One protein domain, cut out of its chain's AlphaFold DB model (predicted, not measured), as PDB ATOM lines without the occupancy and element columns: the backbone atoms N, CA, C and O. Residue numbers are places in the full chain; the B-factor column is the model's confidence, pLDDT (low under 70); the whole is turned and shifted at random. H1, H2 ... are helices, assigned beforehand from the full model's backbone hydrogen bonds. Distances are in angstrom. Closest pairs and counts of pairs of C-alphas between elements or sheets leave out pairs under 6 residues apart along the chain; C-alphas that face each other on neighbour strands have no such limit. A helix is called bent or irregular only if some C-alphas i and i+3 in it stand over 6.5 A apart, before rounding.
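Overview. This is residues 202 to 299 of the 622 residues of the protein "Hypothetical protein" of Lotharella globosa (UniProt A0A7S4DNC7). Two long helices, H1 and H4, cross at a steep angle, and a group of short helices and loops fills out the domain beside them. The four-residue helix H6 lies near the middle of the whole, with H2 and H7 packed on it, while a turn at residues 264 to 269, beyond the last residue of H4, makes one end. The printed part has 98 residues with seven named helices, H1 to H7 in chain order, and no named strand; the class is all helix. It is compact, with a radius of gyration of the C-alphas of 12.9 A, and spans 38 by 28 by 20 A.

Arrangement. H1, residues 202 to 217, touches H4, residues 241 to 261, where the closest C-alphas, of Ala 206 and Tyr 251, are 4.3 A apart. Their lines stand at a steep tilt of 59 degrees, opposite ways. H4 has a kink of 31 degrees near residue 255 and is irregular, with C-alphas 257 and 260 lying 7.1 A apart. H2, residues 223 to 228, touches H6, residues 285 to 288; the closest C-alphas are those of Ala 226 and Thr 286, 5.8 A apart. H3, residues 231 to 236, and H4 only just touch, with 3 pairs of C-alphas within 8 A, and only at the corner by their link, through residues 241 to 245 of H4 alone; the closest C-alphas are those of Ile 235 and Lys 241, at 6.0 A. H5, residues 272 to 275, is close to H4 but not clearly touching, with the closest C-alphas, of Arg 260 and Lys 275, at 6.4 A. H6 touches H7, residues 294 to 299, with the closest C-alphas, of Cys 288 and Ala 299, at 5.3 A. Among the pairs apart are H4 and H6. In H1, H2 and H3 every O i to N i+4 pair is within hydrogen-bond range; H4 has 15 of 17, H7 has 0 of 2 but 2 of 3 O i to N i+3 pairs, and H5 and H6 are too short for an O i to N i+4 pair.

Along the chain. H1 begins at C-alpha 202, (128.558, 115.586, 66.394), and measures 22.4 A. H2 measures 9.0 A and H3 8.6 A. H4 begins at C-alpha 241, (113.890, 106.257, 58.861), and measures 30.4 A. H5 measures 5.2 A, H6 5.4 A and H7 10.6 A; H7 ends at C-alpha 299, (120.138, 114.859, 77.199).

Size, cuts and confidence. The two C-alphas farthest apart, of Ala 239 and Cys 267, are 39.1 A apart. The printed part has no cut, and no link is long. Residues 264 to 265 pair antiparallel with residues 268 to 269. The mean pLDDT of the printed part is 80.9, and it is under 70 at residues 263 to 269, 272, and 292 to 293.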
ATOM      1  N   PHE A 202     129.874 116.221  66.379       89.56
ATOM      2  CA  PHE A 202     128.558 115.586  66.394       89.56
ATOM      3  C   PHE A 202     127.480 116.456  67.054       89.56
ATOM      4  O   PHE A 202     126.313 116.068  67.093       89.56
ATOM      5  N   LEU A 203     127.839 117.649  67.545       89.81
ATOM      6  CA  LEU A 203     126.899 118.589  68.157       89.81
ATOM      7  C   LEU A 203     125.694 118.929  67.248       89.81
ATOM      8  O   LEU A 203     124.569 118.897  67.745       89.81
ATOM      9  N   PRO A 204     125.856 119.193  65.933       90.19
ATOM     10  CA  PRO A 204     124.717 119.453  65.051       90.19
ATOM     11  C   PRO A 204     123.752 118.270  64.974       90.19
ATOM     12  O   PRO A 204     122.545 118.455  65.104       90.19
ATOM     13  N   SER A 205     124.280 117.053  64.814       89.62
ATOM     14  CA  SER A 205     123.475 115.830  64.765       89.62
ATOM     15  C   SER A 205     122.746 115.592  66.089       89.62
ATOM     16  O   SER A 205     121.585 115.194  66.088       89.62
ATOM     17  N   ALA A 206     123.396 115.901  67.216       89.75
ATOM     18  CA  ALA A 206     122.793 115.796  68.537       89.75
ATOM     19  C   ALA A 206     121.621 116.775  68.728       89.75
ATOM     20  O   ALA A 206     120.556 116.381  69.209       89.75
ATOM     21  N   ILE A 207     121.786 118.035  68.310       89.31
ATOM     22  CA  ILE A 207     120.715 119.043  68.354       89.31
ATOM     23  C   ILE A 207     119.567 118.652  67.415       89.31
ATOM     24  O   ILE A 207     118.397 118.771  67.787       89.31
ATOM     25  N   GLU A 208     119.882 118.169  66.211       88.94
ATOM     26  CA  GLU A 208     118.880 117.714  65.248       88.94
ATOM     27  C   GLU A 208     118.066 116.543  65.804       88.94
ATOM     28  O   GLU A 208     116.835 116.577  65.753       88.94
ATOM     29  N   PHE A 209     118.728 115.546  66.392       89.62
ATOM     30  CA  PHE A 209     118.065 114.398  67.000       89.62
ATOM     31  C   PHE A 209     117.114 114.818  68.123       89.62
ATOM     32  O   PHE A 209     115.935 114.468  68.087       89.62
ATOM     33  N   VAL A 210     117.575 115.644  69.067       88.25
ATOM     34  CA  VAL A 210     116.716 116.134  70.157       88.25
ATOM     35  C   VAL A 210     115.551 116.974  69.627       88.25
ATOM     36  O   VAL A 210     114.434 116.861  70.127       88.25
ATOM     37  N   THR A 211     115.757 117.755  68.566       86.81
ATOM     38  CA  THR A 211     114.678 118.520  67.917       86.81
ATOM     39  C   THR A 211     113.633 117.604  67.271       86.81
ATOM     40  O   THR A 211     112.435 117.866  67.384       86.81
ATOM     41  N   LEU A 212     114.060 116.515  66.622       87.44
ATOM     42  CA  LEU A 212     113.166 115.510  66.038       87.44
ATOM     43  C   LEU A 212     112.362 114.771  67.113       87.44
ATOM     44  O   LEU A 212     111.148 114.609  66.976       87.44
ATOM     45  N   VAL A 213     113.036 114.363  68.188       87.38
ATOM     46  CA  VAL A 213     112.431 113.694  69.342       87.38
ATOM     47  C   VAL A 213     111.376 114.595  69.991       87.38
ATOM     48  O   VAL A 213     110.231 114.177  70.160       87.38
ATOM     49  N   LEU A 214     111.717 115.859  70.253       84.56
ATOM     50  CA  LEU A 214     110.783 116.855  70.775       84.56
ATOM     51  C   LEU A 214     109.599 117.096  69.839       84.56
ATOM     52  O   LEU A 214     108.464 117.163  70.296       84.56
ATOM     53  N   GLY A 215     109.836 117.213  68.532       82.56
ATOM     54  CA  GLY A 215     108.765 117.433  67.561       82.56
ATOM     55  C   GLY A 215     107.745 116.294  67.511       82.56
ATOM     56  O   GLY A 215     106.587 116.533  67.182       82.56
ATOM     57  N   ARG A 216     108.162 115.068  67.846       81.81
ATOM     58  CA  ARG A 216     107.312 113.874  67.796       81.81
ATOM     59  C   ARG A 216     106.617 113.562  69.120       81.81
ATOM     60  O   ARG A 216     105.459 113.162  69.095       81.81
ATOM     61  N   TYR A 217     107.319 113.697  70.243       81.06
ATOM     62  CA  TYR A 217     106.848 113.184  71.533       81.06
ATOM     63  C   TYR A 217     106.427 114.258  72.532       81.06
ATOM     64  O   TYR A 217     105.823 113.924  73.550       81.06
ATOM     65  N   ASN A 218     106.691 115.538  72.264       78.94
ATOM     66  CA  ASN A 218     106.289 116.599  73.181       78.94
ATOM     67  C   ASN A 218     104.763 116.609  73.384       78.94
ATOM     68  O   ASN A 218     104.017 116.774  72.420       78.94
ATOM     69  N   ARG A 219     104.318 116.460  74.638       71.88
ATOM     70  CA  ARG A 219     102.907 116.333  75.052       71.88
ATOM     71  C   ARG A 219     102.143 115.163  74.413       71.88
ATOM     72  O   ARG A 219     100.917 115.198  74.377       71.88
ATOM     73  N   ALA A 220     102.840 114.148  73.901       71.69
ATOM     74  CA  ALA A 220     102.225 113.021  73.191       71.69
ATOM     75  C   ALA A 220     102.484 111.652  73.842       71.69
ATOM     76  O   ALA A 220     101.936 110.654  73.383       71.69
ATOM     77  N   ILE A 221     103.327 111.589  74.875       78.06
ATOM     78  CA  ILE A 221     103.677 110.355  75.582       78.06
ATOM     79  C   ILE A 221     103.696 110.600  77.091       78.06
ATOM     80  O   ILE A 221     104.063 111.689  77.542       78.06
ATOM     81  N   ASP A 222     103.305 109.585  77.851       76.31
ATOM     82  CA  ASP A 222     103.408 109.507  79.307       76.31
ATOM     83  C   ASP A 222     104.783 108.979  79.736       76.31
ATOM     84  O   ASP A 222     105.518 108.354  78.957       76.31
ATOM     85  N   ARG A 223     105.158 109.226  80.992       74.12
ATOM     86  CA  ARG A 223     106.480 108.847  81.499       74.12
ATOM     87  C   ARG A 223     106.694 107.333  81.513       74.12
ATOM     88  O   ARG A 223     107.798 106.871  81.208       74.12
ATOM     89  N   GLU A 224     105.674 106.544  81.841       72.25
ATOM     90  CA  GLU A 224     105.799 105.083  81.881       72.25
ATOM     91  C   GLU A 224     105.962 104.472  80.490       72.25
ATOM     92  O   GLU A 224     106.828 103.612  80.296       72.25
ATOM     93  N   SER A 225     105.188 104.930  79.505       78.94
ATOM     94  CA  SER A 225     105.359 104.484  78.121       78.94
ATOM     95  C   SER A 225     106.710 104.904  77.555       78.94
ATOM     96  O   SER A 225     107.335 104.115  76.850       78.94
ATOM     97  N   ALA A 226     107.224 106.088  77.901       80.19
ATOM     98  CA  ALA A 226     108.563 106.504  77.484       80.19
ATOM     99  C   ALA A 226     109.675 105.617  78.069       80.19
ATOM    100  O   ALA A 226     110.688 105.388  77.413       80.19
ATOM    101  N   ARG A 227     109.501 105.075  79.281       80.31
ATOM    102  CA  ARG A 227     110.456 104.115  79.868       80.31
ATOM    103  C   ARG A 227     110.434 102.751  79.181       80.31
ATOM    104  O   ARG A 227     111.446 102.057  79.200       80.31
ATOM    105  N   LYS A 228     109.297 102.360  78.601       80.88
ATOM    106  CA  LYS A 228     109.129 101.080  77.889       80.88
ATOM    107  C   LYS A 228     109.535 101.179  76.419       80.88
ATOM    108  O   LYS A 228     110.022 100.200  75.866       80.88
ATOM    109  N   LEU A 229     109.350 102.348  75.805       85.00
ATOM    110  CA  LEU A 229     109.648 102.581  74.399       85.00
ATOM    111  C   LEU A 229     111.159 102.669  74.161       85.00
ATOM    112  O   LEU A 229     111.847 103.551  74.688       85.00
ATOM    113  N   THR A 230     111.664 101.790  73.305       87.62
ATOM    114  CA  THR A 230     113.071 101.800  72.894       87.62
ATOM    115  C   THR A 230     113.323 102.780  71.749       87.62
ATOM    116  O   THR A 230     112.431 103.133  70.968       87.62
ATOM    117  N   ILE A 231     114.574 103.226  71.615       84.12
ATOM    118  CA  ILE A 231     114.985 104.112  70.517       84.12
ATOM    119  C   ILE A 231     114.811 103.412  69.156       84.12
ATOM    120  O   ILE A 231     114.397 104.044  68.183       84.12
ATOM    121  N   GLU A 232     115.065 102.105  69.081       86.00
ATOM    122  CA  GLU A 232     114.853 101.301  67.874       86.00
ATOM    123  C   GLU A 232     113.381 101.292  67.423       86.00
ATOM    124  O   GLU A 232     113.085 101.556  66.255       86.00
ATOM    125  N   GLU A 233     112.442 101.058  68.343       85.06
ATOM    126  CA  GLU A 233     111.000 101.086  68.057       85.06
ATOM    127  C   GLU A 233     110.537 102.470  67.585       85.06
ATOM    128  O   GLU A 233     109.773 102.590  66.618       85.06
ATOM    129  N   MET A 234     111.051 103.530  68.215       85.12
ATOM    130  CA  MET A 234     110.818 104.906  67.781       85.12
ATOM    131  C   MET A 234     111.270 105.117  66.330       85.12
ATOM    132  O   MET A 234     110.498 105.633  65.514       85.12
ATOM    133  N   ILE A 235     112.506 104.729  65.997       84.69
ATOM    134  CA  ILE A 235     113.071 104.895  64.649       84.69
ATOM    135  C   ILE A 235     112.268 104.076  63.631       84.69
ATOM    136  O   ILE A 235     111.990 104.555  62.528       84.69
ATOM    137  N   ASN A 236     111.834 102.870  64.000       84.81
ATOM    138  CA  ASN A 236     111.041 102.004  63.132       84.81
ATOM    139  C   ASN A 236     109.649 102.561  62.816       84.81
ATOM    140  O   ASN A 236     109.145 102.327  61.715       84.81
ATOM    141  N   THR A 237     109.079 103.349  63.725       81.56
ATOM    142  CA  THR A 237     107.757 103.981  63.573       81.56
ATOM    143  C   THR A 237     107.856 105.376  62.927       81.56
ATOM    144  O   THR A 237     106.856 106.078  62.738       81.56
ATOM    145  N   ALA A 238     109.061 105.837  62.586       80.88
ATOM    146  CA  ALA A 238     109.276 107.130  61.952       80.88
ATOM    147  C   ALA A 238     109.058 107.084  60.431       80.88
ATOM    148  O   ALA A 238     109.547 106.192  59.739       80.88
ATOM    149  N   ALA A 239     108.385 108.107  59.890       76.38
ATOM    150  CA  ALA A 239     108.113 108.223  58.454       76.38
ATOM    151  C   ALA A 239     109.395 108.336  57.605       76.38
ATOM    152  O   ALA A 239     109.441 107.846  56.482       76.38
ATOM    153  N   ASN A 240     110.459 108.951  58.142       83.62
ATOM    154  CA  ASN A 240     111.738 109.124  57.447       83.62
ATOM    155  C   ASN A 240     112.889 108.432  58.194       83.62
ATOM    156  O   ASN A 240     113.730 109.084  58.815       83.62
ATOM    157  N   LYS A 241     112.926 107.096  58.125       85.12
ATOM    158  CA  LYS A 241     113.890 106.257  58.861       85.12
ATOM    159  C   LYS A 241     115.347 106.670  58.645       85.12
ATOM    160  O   LYS A 241     116.095 106.771  59.607       85.12
ATOM    161  N   LYS A 242     115.745 106.977  57.404       85.38
ATOM    162  CA  LYS A 242     117.137 107.341  57.072       85.38
ATOM    163  C   LYS A 242     117.614 108.573  57.841       85.38
ATOM    164  O   LYS A 242     118.724 108.572  58.363       85.38
ATOM    165  N   LYS A 243     116.763 109.599  57.944       87.62
ATOM    166  CA  LYS A 243     117.074 110.827  58.683       87.62
ATOM    167  C   LYS A 243     117.227 110.559  60.183       87.62
ATOM    168  O   LYS A 243     118.176 111.035  60.796       87.62
ATOM    169  N   TRP A 244     116.315 109.775  60.756       88.00
ATOM    170  CA  TRP A 244     116.343 109.419  62.175       88.00
ATOM    171  C   TRP A 244     117.551 108.559  62.542       88.00
ATOM    172  O   TRP A 244     118.185 108.826  63.555       88.00
ATOM    173  N   VAL A 245     117.911 107.586  61.699       89.12
ATOM    174  CA  VAL A 245     119.112 106.759  61.890       89.12
ATOM    175  C   VAL A 245     120.373 107.619  61.854       89.12
ATOM    176  O   VAL A 245     121.197 107.509  62.753       89.12
ATOM    177  N   ALA A 246     120.513 108.515  60.871       87.81
ATOM    178  CA  ALA A 246     121.684 109.389  60.772       87.81
ATOM    179  C   ALA A 246     121.809 110.348  61.971       87.81
ATOM    180  O   ALA A 246     122.896 110.515  62.523       87.81
ATOM    181  N   ALA A 247     120.695 110.952  62.400       87.50
ATOM    182  CA  ALA A 247     120.674 111.840  63.559       87.50
ATOM    183  C   ALA A 247     120.978 111.083  64.865       87.50
ATOM    184  O   ALA A 247     121.759 111.565  65.686       87.50
ATOM    185  N   PHE A 248     120.413 109.882  65.034       89.31
ATOM    186  CA  PHE A 248     120.671 109.039  66.199       89.31
ATOM    187  C   PHE A 248     122.124 108.567  66.257       89.31
ATOM    188  O   PHE A 248     122.731 108.637  67.318       89.31
ATOM    189  N   GLU A 249     122.702 108.145  65.132       90.25
ATOM    190  CA  GLU A 249     124.102 107.723  65.066       90.25
ATOM    191  C   GLU A 249     125.036 108.851  65.526       90.25
ATOM    192  O   GLU A 249     125.891 108.644  66.386       90.25
ATOM    193  N   GLY A 250     124.808 110.077  65.042       87.25
ATOM    194  CA  GLY A 250     125.555 111.247  65.499       87.25
ATOM    195  C   GLY A 250     125.352 111.540  66.990       87.25
ATOM    196  O   GLY A 250     126.324 111.790  67.699       87.25
ATOM    197  N   TYR A 251     124.118 111.456  67.499       90.19
ATOM    198  CA  TYR A 251     123.842 111.624  68.933       90.19
ATOM    199  C   TYR A 251     124.525 110.546  69.790       90.19
ATOM    200  O   TYR A 251     125.103 110.856  70.831       90.19
ATOM    201  N   ARG A 252     124.523 109.291  69.331       90.56
ATOM    202  CA  ARG A 252     125.172 108.157  69.997       90.56
ATOM    203  C   ARG A 252     126.680 108.354  70.092       90.56
ATOM    204  O   ARG A 252     127.256 108.131  71.155       90.56
ATOM    205  N   GLU A 253     127.320 108.793  69.012       89.06
ATOM    206  CA  GLU A 253     128.756 109.087  69.008       89.06
ATOM    207  C   GLU A 253     129.097 110.304  69.882       89.06
ATOM    208  O   GLU A 253     130.082 110.269  70.629       89.06
ATOM    209  N   ALA A 254     128.257 111.346  69.868       88.81
ATOM    210  CA  ALA A 254     128.387 112.499  70.761       88.81
ATOM    211  C   ALA A 254     128.324 112.075  72.236       88.81
ATOM    212  O   ALA A 254     129.168 112.482  73.038       88.81
ATOM    213  N   TRP A 255     127.359 111.218  72.580       88.62
ATOM    214  CA  TRP A 255     127.195 110.668  73.920       88.62
ATOM    215  C   TRP A 255     128.391 109.802  74.310       88.62
ATOM    216  O   TRP A 255     129.088 110.105  75.269       88.62
ATOM    217  N   ASN A 256     128.699 108.758  73.546       88.44
ATOM    218  CA  ASN A 256     129.739 107.798  73.919       88.44
ATOM    219  C   ASN A 256     131.134 108.439  74.015       88.44
ATOM    220  O   ASN A 256     131.958 108.008  74.821       88.44
ATOM    221  N   THR A 257     131.396 109.491  73.234       85.62
ATOM    222  CA  THR A 257     132.675 110.215  73.275       85.62
ATOM    223  C   THR A 257     132.712 111.273  74.378       85.62
ATOM    224  O   THR A 257     133.737 111.417  75.054       85.62
ATOM    225  N   GLY A 258     131.620 112.029  74.545       82.56
ATOM    226  CA  GLY A 258     131.557 113.223  75.392       82.56
ATOM    227  C   GLY A 258     131.029 112.990  76.808       82.56
ATOM    228  O   GLY A 258     131.472 113.668  77.731       82.56
ATOM    229  N   TRP A 259     130.133 112.019  77.009       84.06
ATOM    230  CA  TRP A 259     129.381 111.825  78.258       84.06
ATOM    231  C   TRP A 259     130.270 111.572  79.479       84.06
ATOM    232  O   TRP A 259     130.006 112.088  80.559       84.06
ATOM    233  N   ARG A 260     131.399 110.881  79.290       82.12
ATOM    234  CA  ARG A 260     132.413 110.644  80.335       82.12
ATOM    235  C   ARG A 260     132.974 111.916  80.979       82.12
ATOM    236  O   ARG A 260     133.456 111.854  82.104       82.12
ATOM    237  N   PHE A 261     132.927 113.048  80.277       79.12
ATOM    238  CA  PHE A 261     133.427 114.336  80.763       79.12
ATOM    239  C   PHE A 261     132.329 115.190  81.415       79.12
ATOM    240  O   PHE A 261     132.617 116.248  81.972       79.12
ATOM    241  N   VAL A 262     131.069 114.749  81.361       78.88
ATOM    242  CA  VAL A 262     129.937 115.466  81.947       78.88
ATOM    243  C   VAL A 262     129.812 115.063  83.414       78.88
ATOM    244  O   VAL A 262     129.337 113.981  83.757       78.88
ATOM    245  N   GLU A 263     130.273 115.930  84.314       69.81
ATOM    246  CA  GLU A 263     130.212 115.655  85.754       69.81
ATOM    247  C   GLU A 263     129.010 116.281  86.453       69.81
ATOM    248  O   GLU A 263     128.513 115.722  87.434       69.81
ATOM    249  N   ARG A 264     128.553 117.436  85.959       64.38
ATOM    250  CA  ARG A 264     127.565 118.285  86.628       64.38
ATOM    251  C   ARG A 264     126.584 118.885  85.632       64.38
ATOM    252  O   ARG A 264     126.950 119.184  84.496       64.38
ATOM    253  N   PHE A 265     125.365 119.125  86.098       57.88
ATOM    254  CA  PHE A 265     124.363 119.946  85.426       57.88
ATOM    255  C   PHE A 265     123.981 121.114  86.336       57.88
ATOM    256  O   PHE A 265     123.276 120.936  87.327       57.88
ATOM    257  N   GLY A 266     124.495 122.312  86.044       64.38
ATOM    258  CA  GLY A 266     124.370 123.449  86.960       64.38
ATOM    259  C   GLY A 266     125.014 123.132  88.315       64.38
ATOM    260  O   GLY A 266     126.208 122.845  88.382       64.38
ATOM    261  N   CYS A 267     124.215 123.143  89.383       56.31
ATOM    262  CA  CYS A 267     124.649 122.780  90.738       56.31
ATOM    263  C   CYS A 267     124.452 121.290  91.081       56.31
ATOM    264  O   CYS A 267     124.852 120.869  92.164       56.31
ATOM    265  N   LEU A 268     123.843 120.492  90.196       62.56
ATOM    266  CA  LEU A 268     123.548 119.078  90.443       62.56
ATOM    267  C   LEU A 268     124.712 118.189  89.995       62.56
ATOM    268  O   LEU A 268     125.140 118.239  88.840       62.56
ATOM    269  N   GLU A 269     125.199 117.336  90.895       67.31
ATOM    270  CA  GLU A 269     126.135 116.265  90.545       67.31
ATOM    271  C   GLU A 269     125.368 115.091  89.933       67.31
ATOM    272  O   GLU A 269     124.398 114.594  90.509       67.31
ATOM    273  N   LEU A 270     125.796 114.643  88.751       71.31
ATOM    274  CA  LEU A 270     125.119 113.549  88.062       71.31
ATOM    275  C   LEU A 270     125.383 112.215  88.785       71.31
ATOM    276  O   LEU A 270     126.550 111.880  89.032       71.31
ATOM    277  N   PRO A 271     124.337 111.418  89.084       71.06
ATOM    278  CA  PRO A 271     124.493 110.087  89.658       71.06
ATOM    279  C   PRO A 271     125.465 109.217  88.857       71.06
ATOM    280  O   PRO A 271     125.392 109.148  87.630       71.06
ATOM    281  N   LYS A 272     126.342 108.487  89.559       68.38
ATOM    282  CA  LYS A 272     127.335 107.596  88.929       68.38
ATOM    283  C   LYS A 272     126.693 106.556  88.007       68.38
ATOM    284  O   LYS A 272     127.241 106.276  86.952       68.38
ATOM    285  N   VAL A 273     125.495 106.083  88.361       70.62
ATOM    286  CA  VAL A 273     124.716 105.119  87.566       70.62
ATOM    287  C   VAL A 273     124.465 105.626  86.145       70.62
ATOM    288  O   VAL A 273     124.508 104.837  85.212       70.62
ATOM    289  N   TYR A 274     124.260 106.934  85.954       71.69
ATOM    290  CA  TYR A 274     124.053 107.503  84.623       71.69
ATOM    291  C   TYR A 274     125.351 107.629  83.823       71.69
ATOM    292  O   TYR A 274     125.302 107.586  82.597       71.69
ATOM    293  N   LYS A 275     126.516 107.744  84.476       70.56
ATOM    294  CA  LYS A 275     127.819 107.860  83.795       70.56
ATOM    295  C   LYS A 275     128.254 106.562  83.116       70.56
ATOM    296  O   LYS A 275     128.898 106.618  82.073       70.56
ATOM    297  N   ASP A 276     127.851 105.422  83.668       74.12
ATOM    298  CA  ASP A 276     128.171 104.102  83.114       74.12
ATOM    299  C   ASP A 276     127.245 103.707  81.947       74.12
ATOM    300  O   ASP A 276     127.474 102.701  81.270       74.12
ATOM    301  N   VAL A 277     126.203 104.503  81.670       75.44
ATOM    302  CA  VAL A 277     125.267 104.232  80.575       75.44
ATOM    303  C   VAL A 277     125.921 104.564  79.238       75.44
ATOM    304  O   VAL A 277     126.097 105.726  78.861       75.44
ATOM    305  N   ARG A 278     126.217 103.514  78.473       80.88
ATOM    306  CA  ARG A 278     126.533 103.622  77.051       80.88
ATOM    307  C   ARG A 278     125.236 103.643  76.250       80.88
ATOM    308  O   ARG A 278     124.416 102.732  76.374       80.88
ATOM    309  N   LEU A 279     125.061 104.667  75.421       81.56
ATOM    310  CA  LEU A 279     123.855 104.790  74.614       81.56
ATOM    311  C   LEU A 279     123.919 103.821  73.427       81.56
ATOM    312  O   LEU A 279     124.896 103.805  72.674       81.56
ATOM    313  N   ASP A 280     122.860 103.032  73.272       84.31
ATOM    314  CA  ASP A 280     122.644 102.107  72.161       84.31
ATOM    315  C   ASP A 280     121.149 102.080  71.798       84.31
ATOM    316  O   ASP A 280     120.314 102.552  72.570       84.31
ATOM    317  N   ALA A 281     120.791 101.532  70.636       81.12
ATOM    318  CA  ALA A 281     119.425 101.549  70.100       81.12
ATOM    319  C   ALA A 281     118.386 100.848  71.004       81.12
ATOM    320  O   ALA A 281     117.192 101.139  70.925       81.12
ATOM    321  N   LYS A 282     118.842  99.956  71.890       81.00
ATOM    322  CA  LYS A 282     118.009  99.207  72.847       81.00
ATOM    323  C   LYS A 282     117.665  99.989  74.115       81.00
ATOM    324  O   LYS A 282     116.848  99.528  74.904       81.00
ATOM    325  N   GLN A 283     118.320 101.125  74.350       83.00
ATOM    326  CA  GLN A 283     118.053 101.944  75.528       83.00
ATOM    327  C   GLN A 283     116.682 102.628  75.415       83.00
ATOM    328  O   GLN A 283     116.199 102.866  74.298       83.00
ATOM    329  N   PRO A 284     116.042 102.946  76.555       82.88
ATOM    330  CA  PRO A 284     114.769 103.642  76.546       82.88
ATOM    331  C   PRO A 284     114.941 105.069  76.025       82.88
ATOM    332  O   PRO A 284     115.979 105.713  76.222       82.88
ATOM    333  N   ILE A 285     113.894 105.587  75.385       85.81
ATOM    334  CA  ILE A 285     113.903 106.942  74.824       85.81
ATOM    335  C   ILE A 285     114.059 108.022  75.910       85.81
ATOM    336  O   ILE A 285     114.527 109.114  75.602       85.81
ATOM    337  N   THR A 286     113.757 107.729  77.182       82.25
ATOM    338  CA  THR A 286     113.856 108.678  78.312       82.25
ATOM    339  C   THR A 286     115.203 109.391  78.422       82.25
ATOM    340  O   THR A 286     115.223 110.585  78.707       82.25
ATOM    341  N   PHE A 287     116.319 108.721  78.119       80.94
ATOM    342  CA  PHE A 287     117.660 109.335  78.128       80.94
ATOM    343  C   PHE A 287     117.893 110.355  77.003       80.94
ATOM    344  O   PHE A 287     118.875 111.095  77.021       80.94
ATOM    345  N   CYS A 288     117.011 110.378  76.005       83.94
ATOM    346  CA  CYS A 288     117.057 111.265  74.847       83.94
ATOM    347  C   CYS A 288     116.023 112.400  74.927       83.94
ATOM    348  O   CYS A 288     116.070 113.320  74.109       83.94
ATOM    349  N   LEU A 289     115.088 112.341  75.882       85.50
ATOM    350  CA  LEU A 289     114.046 113.348  76.073       85.50
ATOM    351  C   LEU A 289     114.573 114.443  77.015       85.50
ATOM    352  O   LEU A 289     114.826 114.158  78.182       85.50
ATOM    353  N   PRO A 290     114.749 115.694  76.559       82.69
ATOM    354  CA  PRO A 290     115.307 116.741  77.405       82.69
ATOM    355  C   PRO A 290     114.292 117.187  78.469       82.69
ATOM    356  O   PRO A 290     113.283 117.816  78.143       82.69
ATOM    357  N   GLN A 291     114.575 116.905  79.742       77.38
ATOM    358  CA  GLN A 291     113.766 117.323  80.897       77.38
ATOM    359  C   GLN A 291     114.688 117.773  82.039       77.38
ATOM    360  O   GLN A 291     115.751 117.200  82.234       77.38
ATOM    361  N   GLU A 292     114.284 118.769  82.831       69.56
ATOM    362  CA  GLU A 292     115.054 119.223  84.009       69.56
ATOM    363  C   GLU A 292     115.056 118.216  85.171       69.56
ATOM    364  O   GLU A 292     115.752 118.414  86.164       69.56
ATOM    365  N   LYS A 293     114.279 117.135  85.055       68.62
ATOM    366  CA  LYS A 293     114.081 116.122  86.091       68.62
ATOM    367  C   LYS A 293     114.470 114.732  85.582       68.62
ATOM    368  O   LYS A 293     114.286 114.419  84.405       68.62
ATOM    369  N   ASN A 294     114.940 113.892  86.505       73.81
ATOM    370  CA  ASN A 294     115.199 112.460  86.311       73.81
ATOM    371  C   ASN A 294     116.145 112.143  85.134       73.81
ATOM    372  O   ASN A 294     117.165 112.806  84.946       73.81
ATOM    373  N   GLU A 295     115.843 111.105  84.349       74.06
ATOM    374  CA  GLU A 295     116.708 110.599  83.277       74.06
ATOM    375  C   GLU A 295     116.878 111.611  82.129       74.06
ATOM    376  O   GLU A 295     117.914 111.624  81.457       74.06
ATOM    377  N   GLY A 296     115.906 112.515  81.950       76.25
ATOM    378  CA  GLY A 296     115.936 113.551  80.917       76.25
ATOM    379  C   GLY A 296     116.984 114.646  81.140       76.25
ATOM    380  O   GLY A 296     117.336 115.364  80.195       76.25
ATOM    381  N   ILE A 297     117.555 114.729  82.352       81.00
ATOM    382  CA  ILE A 297     118.673 115.631  82.669       81.00
ATOM    383  C   ILE A 297     119.872 115.301  81.785       81.00
ATOM    384  O   ILE A 297     120.642 116.190  81.422       81.00
ATOM    385  N   CYS A 298     120.034 114.038  81.387       82.88
ATOM    386  CA  CYS A 298     121.224 113.610  80.673       82.88
ATOM    387  C   CYS A 298     121.314 114.214  79.264       82.88
ATOM    388  O   CYS A 298     122.357 114.752  78.894       82.88
ATOM    389  N   ALA A 299     120.206 114.220  78.514       85.62
ATOM    390  CA  ALA A 299     120.138 114.859  77.199       85.62
ATOM    391  C   ALA A 299     120.408 116.372  77.279       85.62
ATOM    392  O   ALA A 299     121.162 116.922  76.468       85.62
TER     393      ALA A 299